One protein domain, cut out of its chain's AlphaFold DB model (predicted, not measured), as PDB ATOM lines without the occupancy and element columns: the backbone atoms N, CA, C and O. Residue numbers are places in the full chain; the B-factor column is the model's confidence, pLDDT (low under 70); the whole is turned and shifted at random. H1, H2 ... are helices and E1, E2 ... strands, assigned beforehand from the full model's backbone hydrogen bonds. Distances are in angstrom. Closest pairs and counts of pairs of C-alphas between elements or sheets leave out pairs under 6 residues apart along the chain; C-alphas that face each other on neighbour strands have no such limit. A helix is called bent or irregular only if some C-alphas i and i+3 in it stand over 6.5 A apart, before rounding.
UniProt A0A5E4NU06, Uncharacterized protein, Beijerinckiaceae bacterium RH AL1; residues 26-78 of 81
ATOM      1  N   ALA A  26      -7.623  45.205 -52.050       91.44
ATOM      2  CA  ALA A  26      -8.016  44.880 -53.424       91.44
ATOM      3  C   ALA A  26      -8.117  43.365 -53.698       91.44
ATOM      4  O   ALA A  26      -8.753  42.953 -54.672       91.44
ATOM      5  N   ALA A  27      -7.557  42.527 -52.823       90.81
ATOM      6  CA  ALA A  27      -7.670  41.073 -52.902       90.81
ATOM      7  C   ALA A  27      -9.015  40.519 -52.388       90.81
ATOM      8  O   ALA A  27      -9.213  39.300 -52.400       90.81
ATOM      9  N   TYR A  28      -9.923  41.376 -51.909       90.69
ATOM     10  CA  TYR A  28     -11.161  40.968 -51.249       90.69
ATOM     11  C   TYR A  28     -12.405  41.585 -51.888       90.69
ATOM     12  O   TYR A  28     -12.376  42.692 -52.420       90.69
ATOM     13  N   ASP A  29     -13.517  40.871 -51.760       91.75
ATOM     14  CA  ASP A  29     -14.867  41.364 -52.002       91.75
ATOM     15  C   ASP A  29     -15.644  41.339 -50.687       91.75
ATOM     16  O   ASP A  29     -15.671  40.316 -50.003       91.75
ATOM     17  N   CYS A  30     -16.248  42.463 -50.303       90.38
ATOM     18  CA  CYS A  30     -16.902  42.625 -49.004       90.38
ATOM     19  C   CYS A  30     -18.413  42.782 -49.162       90.38
ATOM     20  O   CYS A  30     -18.875  43.621 -49.930       90.38
ATOM     21  N   THR A  31     -19.196  42.010 -48.415       89.69
ATOM     22  CA  THR A  31     -20.660  42.072 -48.464       89.69
ATOM     23  C   THR A  31     -21.177  43.169 -47.540       89.69
ATOM     24  O   THR A  31     -20.839  43.201 -46.353       89.69
ATOM     25  N   ARG A  32     -22.014  44.067 -48.065       81.12
ATOM     26  CA  ARG A  32     -22.742  45.049 -47.259       81.12
ATOM     27  C   ARG A  32     -23.736  44.332 -46.362       81.12
ATOM     28  O   ARG A  32     -24.504  43.491 -46.819       81.12
ATOM     29  N   ILE A  33     -23.738  44.705 -45.087       72.81
ATOM     30  CA  ILE A  33     -24.655  44.124 -44.103       72.81
ATOM     31  C   ILE A  33     -26.099  44.571 -44.387       72.81
ATOM     32  O   ILE A  33     -27.017  43.789 -44.176       72.81
ATOM     33  N   ASP A  34     -26.286  45.788 -44.912       75.62
ATOM     34  CA  ASP A  34     -27.614  46.390 -45.096       75.62
ATOM     35  C   ASP A  34     -28.437  45.729 -46.214       75.62
ATOM     36  O   ASP A  34     -29.616  45.444 -46.030       75.62
ATOM     37  N   ASP A  35     -27.829  45.524 -47.387       82.31
ATOM     38  CA  ASP A  35     -28.526  45.118 -48.619       82.31
ATOM     39  C   ASP A  35     -27.985  43.809 -49.225       82.31
ATOM     40  O   ASP A  35     -28.451  43.371 -50.276       82.31
ATOM     41  N   GLY A  36     -26.995  43.180 -48.581       84.50
ATOM     42  CA  GLY A  36     -26.372  41.939 -49.044       84.50
ATOM     43  C   GLY A  36     -25.552  42.077 -50.330       84.50
ATOM     44  O   GLY A  36     -25.029  41.079 -50.825       84.50
ATOM     45  N   SER A  37     -25.414  43.285 -50.884       86.50
ATOM     46  CA  SER A  37     -24.646  43.505 -52.106       86.50
ATOM     47  C   SER A  37     -23.144  43.390 -51.852       86.50
ATOM     48  O   SER A  37     -22.629  43.737 -50.786       86.50
ATOM     49  N   THR A  38     -22.413  42.899 -52.848       90.75
ATOM     50  CA  THR A  38     -20.958  42.757 -52.776       90.75
ATOM     51  C   THR A  38     -20.266  44.021 -53.278       90.75
ATOM     52  O   THR A  38     -20.526  44.500 -54.382       90.75
ATOM     53  N   VAL A  39     -19.351  44.557 -52.472       91.81
ATOM     54  CA  VAL A  39     -18.536  45.731 -52.783       91.81
ATOM     55  C   VAL A  39     -17.086  45.299 -53.027       91.81
ATOM     56  O   VAL A  39     -16.455  44.742 -52.124       91.81
ATOM     57  N   PRO A  40     -16.534  45.601 -54.214       93.56
ATOM     58  CA  PRO A  40     -15.131  45.367 -54.535       93.56
ATOM     59  C   PRO A  40     -14.171  46.062 -53.556       93.56
ATOM     60  O   PRO A  40     -14.302  47.262 -53.298       93.56
ATOM     61  N   GLY A  41     -13.170  45.348 -53.039       91.56
ATOM     62  CA  GLY A  41     -12.211  45.897 -52.078       91.56
ATOM     63  C   GLY A  41     -11.350  47.039 -52.629       91.56
ATOM     64  O   GLY A  41     -11.030  47.975 -51.904       91.56
ATOM     65  N   ASP A  42     -11.075  47.068 -53.933       93.75
ATOM     66  CA  ASP A  42     -10.418  48.195 -54.611       93.75
ATOM     67  C   ASP A  42     -11.269  49.479 -54.576       93.75
ATOM     68  O   ASP A  42     -10.740  50.589 -54.482       93.75
ATOM     69  N   ARG A  43     -12.605  49.359 -54.588       92.88
ATOM     70  CA  ARG A  43     -13.503  50.502 -54.364       92.88
ATOM     71  C   ARG A  43     -13.406  50.989 -52.918       92.88
ATOM     72  O   ARG A  43     -13.337  52.199 -52.720       92.88
ATOM     73  N   LEU A  44     -13.355  50.084 -51.939       90.62
ATOM     74  CA  LEU A  44     -13.191  50.441 -50.524       90.62
ATOM     75  C   LEU A  44     -11.825  51.099 -50.259       90.62
ATOM     76  O   LEU A  44     -11.759  52.121 -49.578       90.62
ATOM     77  N   ALA A  45     -10.753  50.594 -50.873       90.69
ATOM     78  CA  ALA A  45      -9.420  51.188 -50.781       90.69
ATOM     79  C   ALA A  45      -9.402  52.624 -51.334       90.69
ATOM     80  O   ALA A  45      -8.897  53.534 -50.681       90.69
ATOM     81  N   ARG A  46     -10.048  52.866 -52.489       92.19
ATOM     82  CA  ARG A  46     -10.219  54.224 -53.050       92.19
ATOM     83  C   ARG A  46     -11.058  55.155 -52.166       92.19
ATOM     84  O   ARG A  46     -10.891  56.366 -52.248       92.19
ATOM     85  N   GLN A  47     -11.940  54.615 -51.325       90.88
ATOM     86  CA  GLN A  47     -12.703  55.375 -50.322       90.88
ATOM     87  C   GLN A  47     -11.905  55.637 -49.029       90.88
ATOM     88  O   GLN A  47     -12.411  56.281 -48.104       90.88
ATOM     89  N   GLY A  48     -10.657  55.163 -48.960       90.00
ATOM     90  CA  GLY A  48      -9.760  55.358 -47.825       90.00
ATOM     91  C   GLY A  48      -9.922  54.325 -46.710       90.00
ATOM     92  O   GLY A  48      -9.455  54.576 -45.600       90.00
ATOM     93  N   PHE A  49     -10.578  53.190 -46.973       91.44
ATOM     94  CA  PHE A  49     -10.588  52.072 -46.032       91.44
ATOM     95  C   PHE A  49      -9.264  51.304 -46.084       91.44
ATOM     96  O   PHE A  49      -8.749  51.003 -47.160       91.44
ATOM     97  N   ALA A  50      -8.756  50.927 -44.915       90.25
ATOM     98  CA  ALA A  50      -7.589  50.065 -44.754       90.25
ATOM     99  C   ALA A  50      -7.907  48.890 -43.825       90.25
ATOM    100  O   ALA A  50      -8.683  49.032 -42.878       90.25
ATOM    101  N   ILE A  51      -7.294  47.730 -44.067       89.50
ATOM    102  CA  ILE A  51      -7.445  46.556 -43.199       89.50
ATOM    103  C   ILE A  51      -6.565  46.741 -41.960       89.50
ATOM    104  O   ILE A  51      -5.346  46.847 -42.080       89.50
ATOM    105  N   THR A  52      -7.167  46.737 -40.770       85.75
ATOM    106  CA  THR A  52      -6.439  46.809 -39.486       85.75
ATOM    107  C   THR A  52      -6.423  45.486 -38.731       85.75
ATOM    108  O   THR A  52      -5.556  45.270 -37.889       85.75
ATOM    109  N   SER A  53      -7.365  44.587 -39.018       83.19
ATOM    110  CA  SER A  53      -7.405  43.243 -38.439       83.19
ATOM    111  C   SER A  53      -8.147  42.272 -39.355       83.19
ATOM    112  O   SER A  53      -9.036  42.667 -40.113       83.19
ATOM    113  N   GLN A  54      -7.783  40.992 -39.278       84.94
ATOM    114  CA  GLN A  54      -8.392  39.895 -40.025       84.94
ATOM    115  C   GLN A  54      -8.697  38.728 -39.076       84.94
ATOM    116  O   GLN A  54      -7.822  38.281 -38.339       84.94
ATOM    117  N   ALA A  55      -9.911  38.181 -39.158       79.88
ATOM    118  CA  ALA A  55     -10.304  36.939 -38.502       79.88
ATOM    119  C   ALA A  55     -10.935  35.970 -39.517       79.88
ATOM    120  O   ALA A  55     -11.617  36.396 -40.447       79.88
ATOM    121  N   ARG A  56     -10.706  34.659 -39.367       77.81
ATOM    122  CA  ARG A  56     -11.214  33.633 -40.297       77.81
ATOM    123  C   ARG A  56     -12.240  32.740 -39.604       77.81
ATOM    124  O   ARG A  56     -11.886  32.033 -38.670       77.81
ATOM    125  N   PHE A  57     -13.476  32.747 -40.102       64.75
ATOM    126  CA  PHE A  57     -14.596  31.944 -39.593       64.75
ATOM    127  C   PHE A  57     -15.512  31.514 -40.749       64.75
ATOM    128  O   PHE A  57     -16.563  32.113 -40.964       64.75
ATOM    129  N   GLY A  58     -15.084  30.550 -41.574       69.25
ATOM    130  CA  GLY A  58     -15.787  30.145 -42.810       69.25
ATOM    131  C   GLY A  58     -15.777  31.206 -43.932       69.25
ATOM    132  O   GLY A  58     -15.692  30.864 -45.105       69.25
ATOM    133  N   SER A  59     -15.760  32.488 -43.563       72.25
ATOM    134  CA  SER A  59     -15.484  33.687 -44.358       72.25
ATOM    135  C   SER A  59     -14.362  34.505 -43.697       72.25
ATOM    136  O   SER A  59     -13.980  34.248 -42.545       72.25
ATOM    137  N   VAL A  60     -13.799  35.482 -44.410       80.62
ATOM    138  CA  VAL A  60     -12.771  36.375 -43.863       80.62
ATOM    139  C   VAL A  60     -13.453  37.622 -43.301       80.62
ATOM    140  O   VAL A  60     -13.881  38.505 -44.032       80.62
ATOM    141  N   ASN A  61     -13.536  37.723 -41.981       82.62
ATOM    142  CA  ASN A  61     -14.005  38.929 -41.311       82.62
ATOM    143  C   ASN A  61     -12.861  39.943 -41.250       82.62
ATOM    144  O   ASN A  61     -11.832  39.684 -40.622       82.62
ATOM    145  N   LEU A  62     -13.034  41.091 -41.895       85.00
ATOM    146  CA  LEU A  62     -12.067  42.183 -41.875       85.00
ATOM    147  C   LEU A  62     -12.562  43.294 -40.954       85.00
ATOM    148  O   LEU A  62     -13.728  43.686 -40.999       85.00
ATOM    149  N   MET A  63     -11.660  43.821 -40.129       88.56
ATOM    150  CA  MET A  63     -11.840  45.146 -39.551       88.56
ATOM    151  C   MET A  63     -11.246  46.155 -40.526       88.56
ATOM    152  O   MET A  63     -10.044  46.126 -40.808       88.56
ATOM    153  N   LEU A  64     -12.103  47.019 -41.052       87.50
ATOM    154  CA  LEU A  64     -11.737  48.115 -41.928       87.50
ATOM    155  C   LEU A  64     -11.718  49.399 -41.104       87.50
ATOM    156  O   LEU A  64     -12.667  49.679 -40.373       87.50
ATOM    157  N   THR A  65     -10.655  50.183 -41.221       88.81
ATOM    158  CA  THR A  65     -10.578  51.515 -40.626       88.81
ATOM    159  C   THR A  65     -10.589  52.572 -41.715       88.81
ATOM    160  O   THR A  65      -9.984  52.401 -42.770       88.81
ATOM    161  N   GLN A  66     -11.244  53.678 -41.424       85.94
ATOM    162  CA  GLN A  66     -11.182  54.946 -42.135       85.94
ATOM    163  C   GLN A  66     -10.752  56.002 -41.099       85.94
ATOM    164  O   GLN A  66     -10.937  55.752 -39.905       85.94
ATOM    165  N   PRO A  67     -10.224  57.188 -41.471       76.75
ATOM    166  CA  PRO A  67      -9.721  58.185 -40.512       76.75
ATOM    167  C   PRO A  67     -10.590  58.519 -39.284       76.75
ATOM    168  O   PRO A  67     -10.078  59.114 -38.340       76.75
ATOM    169  N   ARG A  68     -11.889  58.183 -39.277       83.19
ATOM    170  CA  ARG A  68     -12.799  58.394 -38.139       83.19
ATOM    171  C   ARG A  68     -13.774  57.244 -37.870       83.19
ATOM    172  O   ARG A  68     -14.654  57.400 -37.030       83.19
ATOM    173  N   THR A  69     -13.681  56.125 -38.587       82.00
ATOM    174  CA  THR A  69     -14.667  55.037 -38.482       82.00
ATOM    175  C   THR A  69     -13.970  53.684 -38.493       82.00
ATOM    176  O   THR A  69     -12.990  53.485 -39.206       82.00
ATOM    177  N   MET A  70     -14.473  52.750 -37.686       85.31
ATOM    178  CA  MET A  70     -14.099  51.339 -37.757       85.31
ATOM    179  C   MET A  70     -15.334  50.538 -38.133       85.31
ATOM    180  O   MET A  70     -16.380  50.666 -37.495       85.31
ATOM    181  N   VAL A  71     -15.211  49.718 -39.167       84.44
ATOM    182  CA  VAL A  71     -16.305  48.924 -39.718       84.44
ATOM    183  C   VAL A  71     -15.859  47.475 -39.787       84.44
ATOM    184  O   VAL A  71     -14.828  47.151 -40.372       84.44
ATOM    185  N   ARG A  72     -16.657  46.582 -39.204       84.62
ATOM    186  CA  ARG A  72     -16.486  45.142 -39.391       84.62
ATOM    187  C   ARG A  72     -17.206  44.736 -40.669       84.62
ATOM    188  O   ARG A  72     -18.397  44.998 -40.801       84.62
ATOM    189  N   ALA A  73     -16.492  44.093 -41.582       86.69
ATOM    190  CA  ALA A  73     -17.030  43.634 -42.852       86.69
ATOM    191  C   ALA A  73     -16.798  42.129 -43.015       86.69
ATOM    192  O   ALA A  73     -15.715  41.616 -42.720       86.69
ATOM    193  N   ASN A  74     -17.815  41.424 -43.507       89.25
ATOM    194  CA  ASN A  74     -17.647  40.063 -44.001       89.25
ATOM    195  C   ASN A  74     -17.096  40.148 -45.419       89.25
ATOM    196  O   ASN A  74     -17.754  40.697 -46.303       89.25
ATOM    197  N   CYS A  75     -15.895  39.629 -45.626       89.38
ATOM    198  CA  CYS A  75     -15.229  39.664 -46.912       89.38
ATOM    199  C   CYS A  75     -14.777  38.265 -47.337       89.38
ATOM    200  O   CYS A  75     -14.548  37.357 -46.535       89.38
ATOM    201  N   PHE A  76     -14.633  38.092 -48.639       88.81
ATOM    202  CA  PHE A  76     -14.178  36.864 -49.263       88.81
ATOM    203  C   PHE A  76     -12.969  37.200 -50.113       88.81
ATOM    204  O   PHE A  76     -12.934  38.230 -50.784       88.81
ATOM    205  N   ARG A  77     -11.940  36.358 -50.050       88.00
ATOM    206  CA  ARG A  77     -10.770  36.544 -50.902       88.00
ATOM    207  C   ARG A  77     -11.163  36.197 -52.336       88.00
ATOM    208  O   ARG A  77     -11.776  35.155 -52.556       88.00
ATOM    209  N   ARG A  78     -10.789  37.045 -53.293       84.44
ATOM    210  CA  ARG A  78     -10.981  36.763 -54.717       84.44
ATOM    211  C   ARG A  78     -10.158  35.538 -55.125       84.44
ATOM    212  O   ARG A  78      -9.046  35.370 -54.609       84.44
TER     213      ARG A  78
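Overview. This is residues 26 to 78 of the 81 residues of an uncharacterized protein of Beijerinckiaceae bacterium RH AL1 (UniProt A0A5E4NU06). One strongly twisted sheet of five strands makes the body: three long strands, E3, E4 and E5, form a slab, and the short hairpin of E1 and E2 continues the sheet from the bent last part of E5, turned across E4. The short helix H1 packs on the sheet. The printed part has 53 residues, with one named helix and five named strands in the order E1, E2, H1, E3, E4, E5; the class is mostly strand. The sheet's order is E2, E1, E5, E4, E3, antiparallel throughout. The whole is compact, with a radius of gyration of the C-alphas of 10.1 A and spans of 29 by 21 by 20 A.

Along the chain. E5, residues 69 to 77, measures 22.6 A and ends at C-alpha 77 (-10.770, 36.544, -50.902). E4, residues 59 to 66, measures 21.8 A, and E3, residues 50 to 57, 20.1 A. E1, residues 28 to 31, begins at C-alpha 28 (-11.161, 40.968, -51.249). E2 is residues 38 to 40, and H1 is residues 41 to 46.

Arrangement. E3, E4 and E5 form a meander, each strand the antiparallel neighbour of the one before. N 61 and O 55 are 2.8 A apart across E4 and E3; N 71 and O 64 are 2.8 A apart across E5 and E4. E5 bends by 62 degrees at residue 74, and N 29 and O 76 are 2.9 A apart across E1 and E5. In the hairpin of E1 and E2, N 39 and O 30 are 2.8 A apart. H1 is on the sheet at a height of 7.9 A, only just over E4, with 3 of its 6 C-alphas there, and runs along the strands, at 4 degrees to E4 on the local plane. In H1 every O i to N i+4 pair is within hydrogen-bond range.

Size, cuts and confidence. The C-alphas of Gly 58 and Arg 68, 28.8 A apart, are the two farthest apart. The printed part has no cut and no long link. Residues 57 to 58 have a pLDDT under 70.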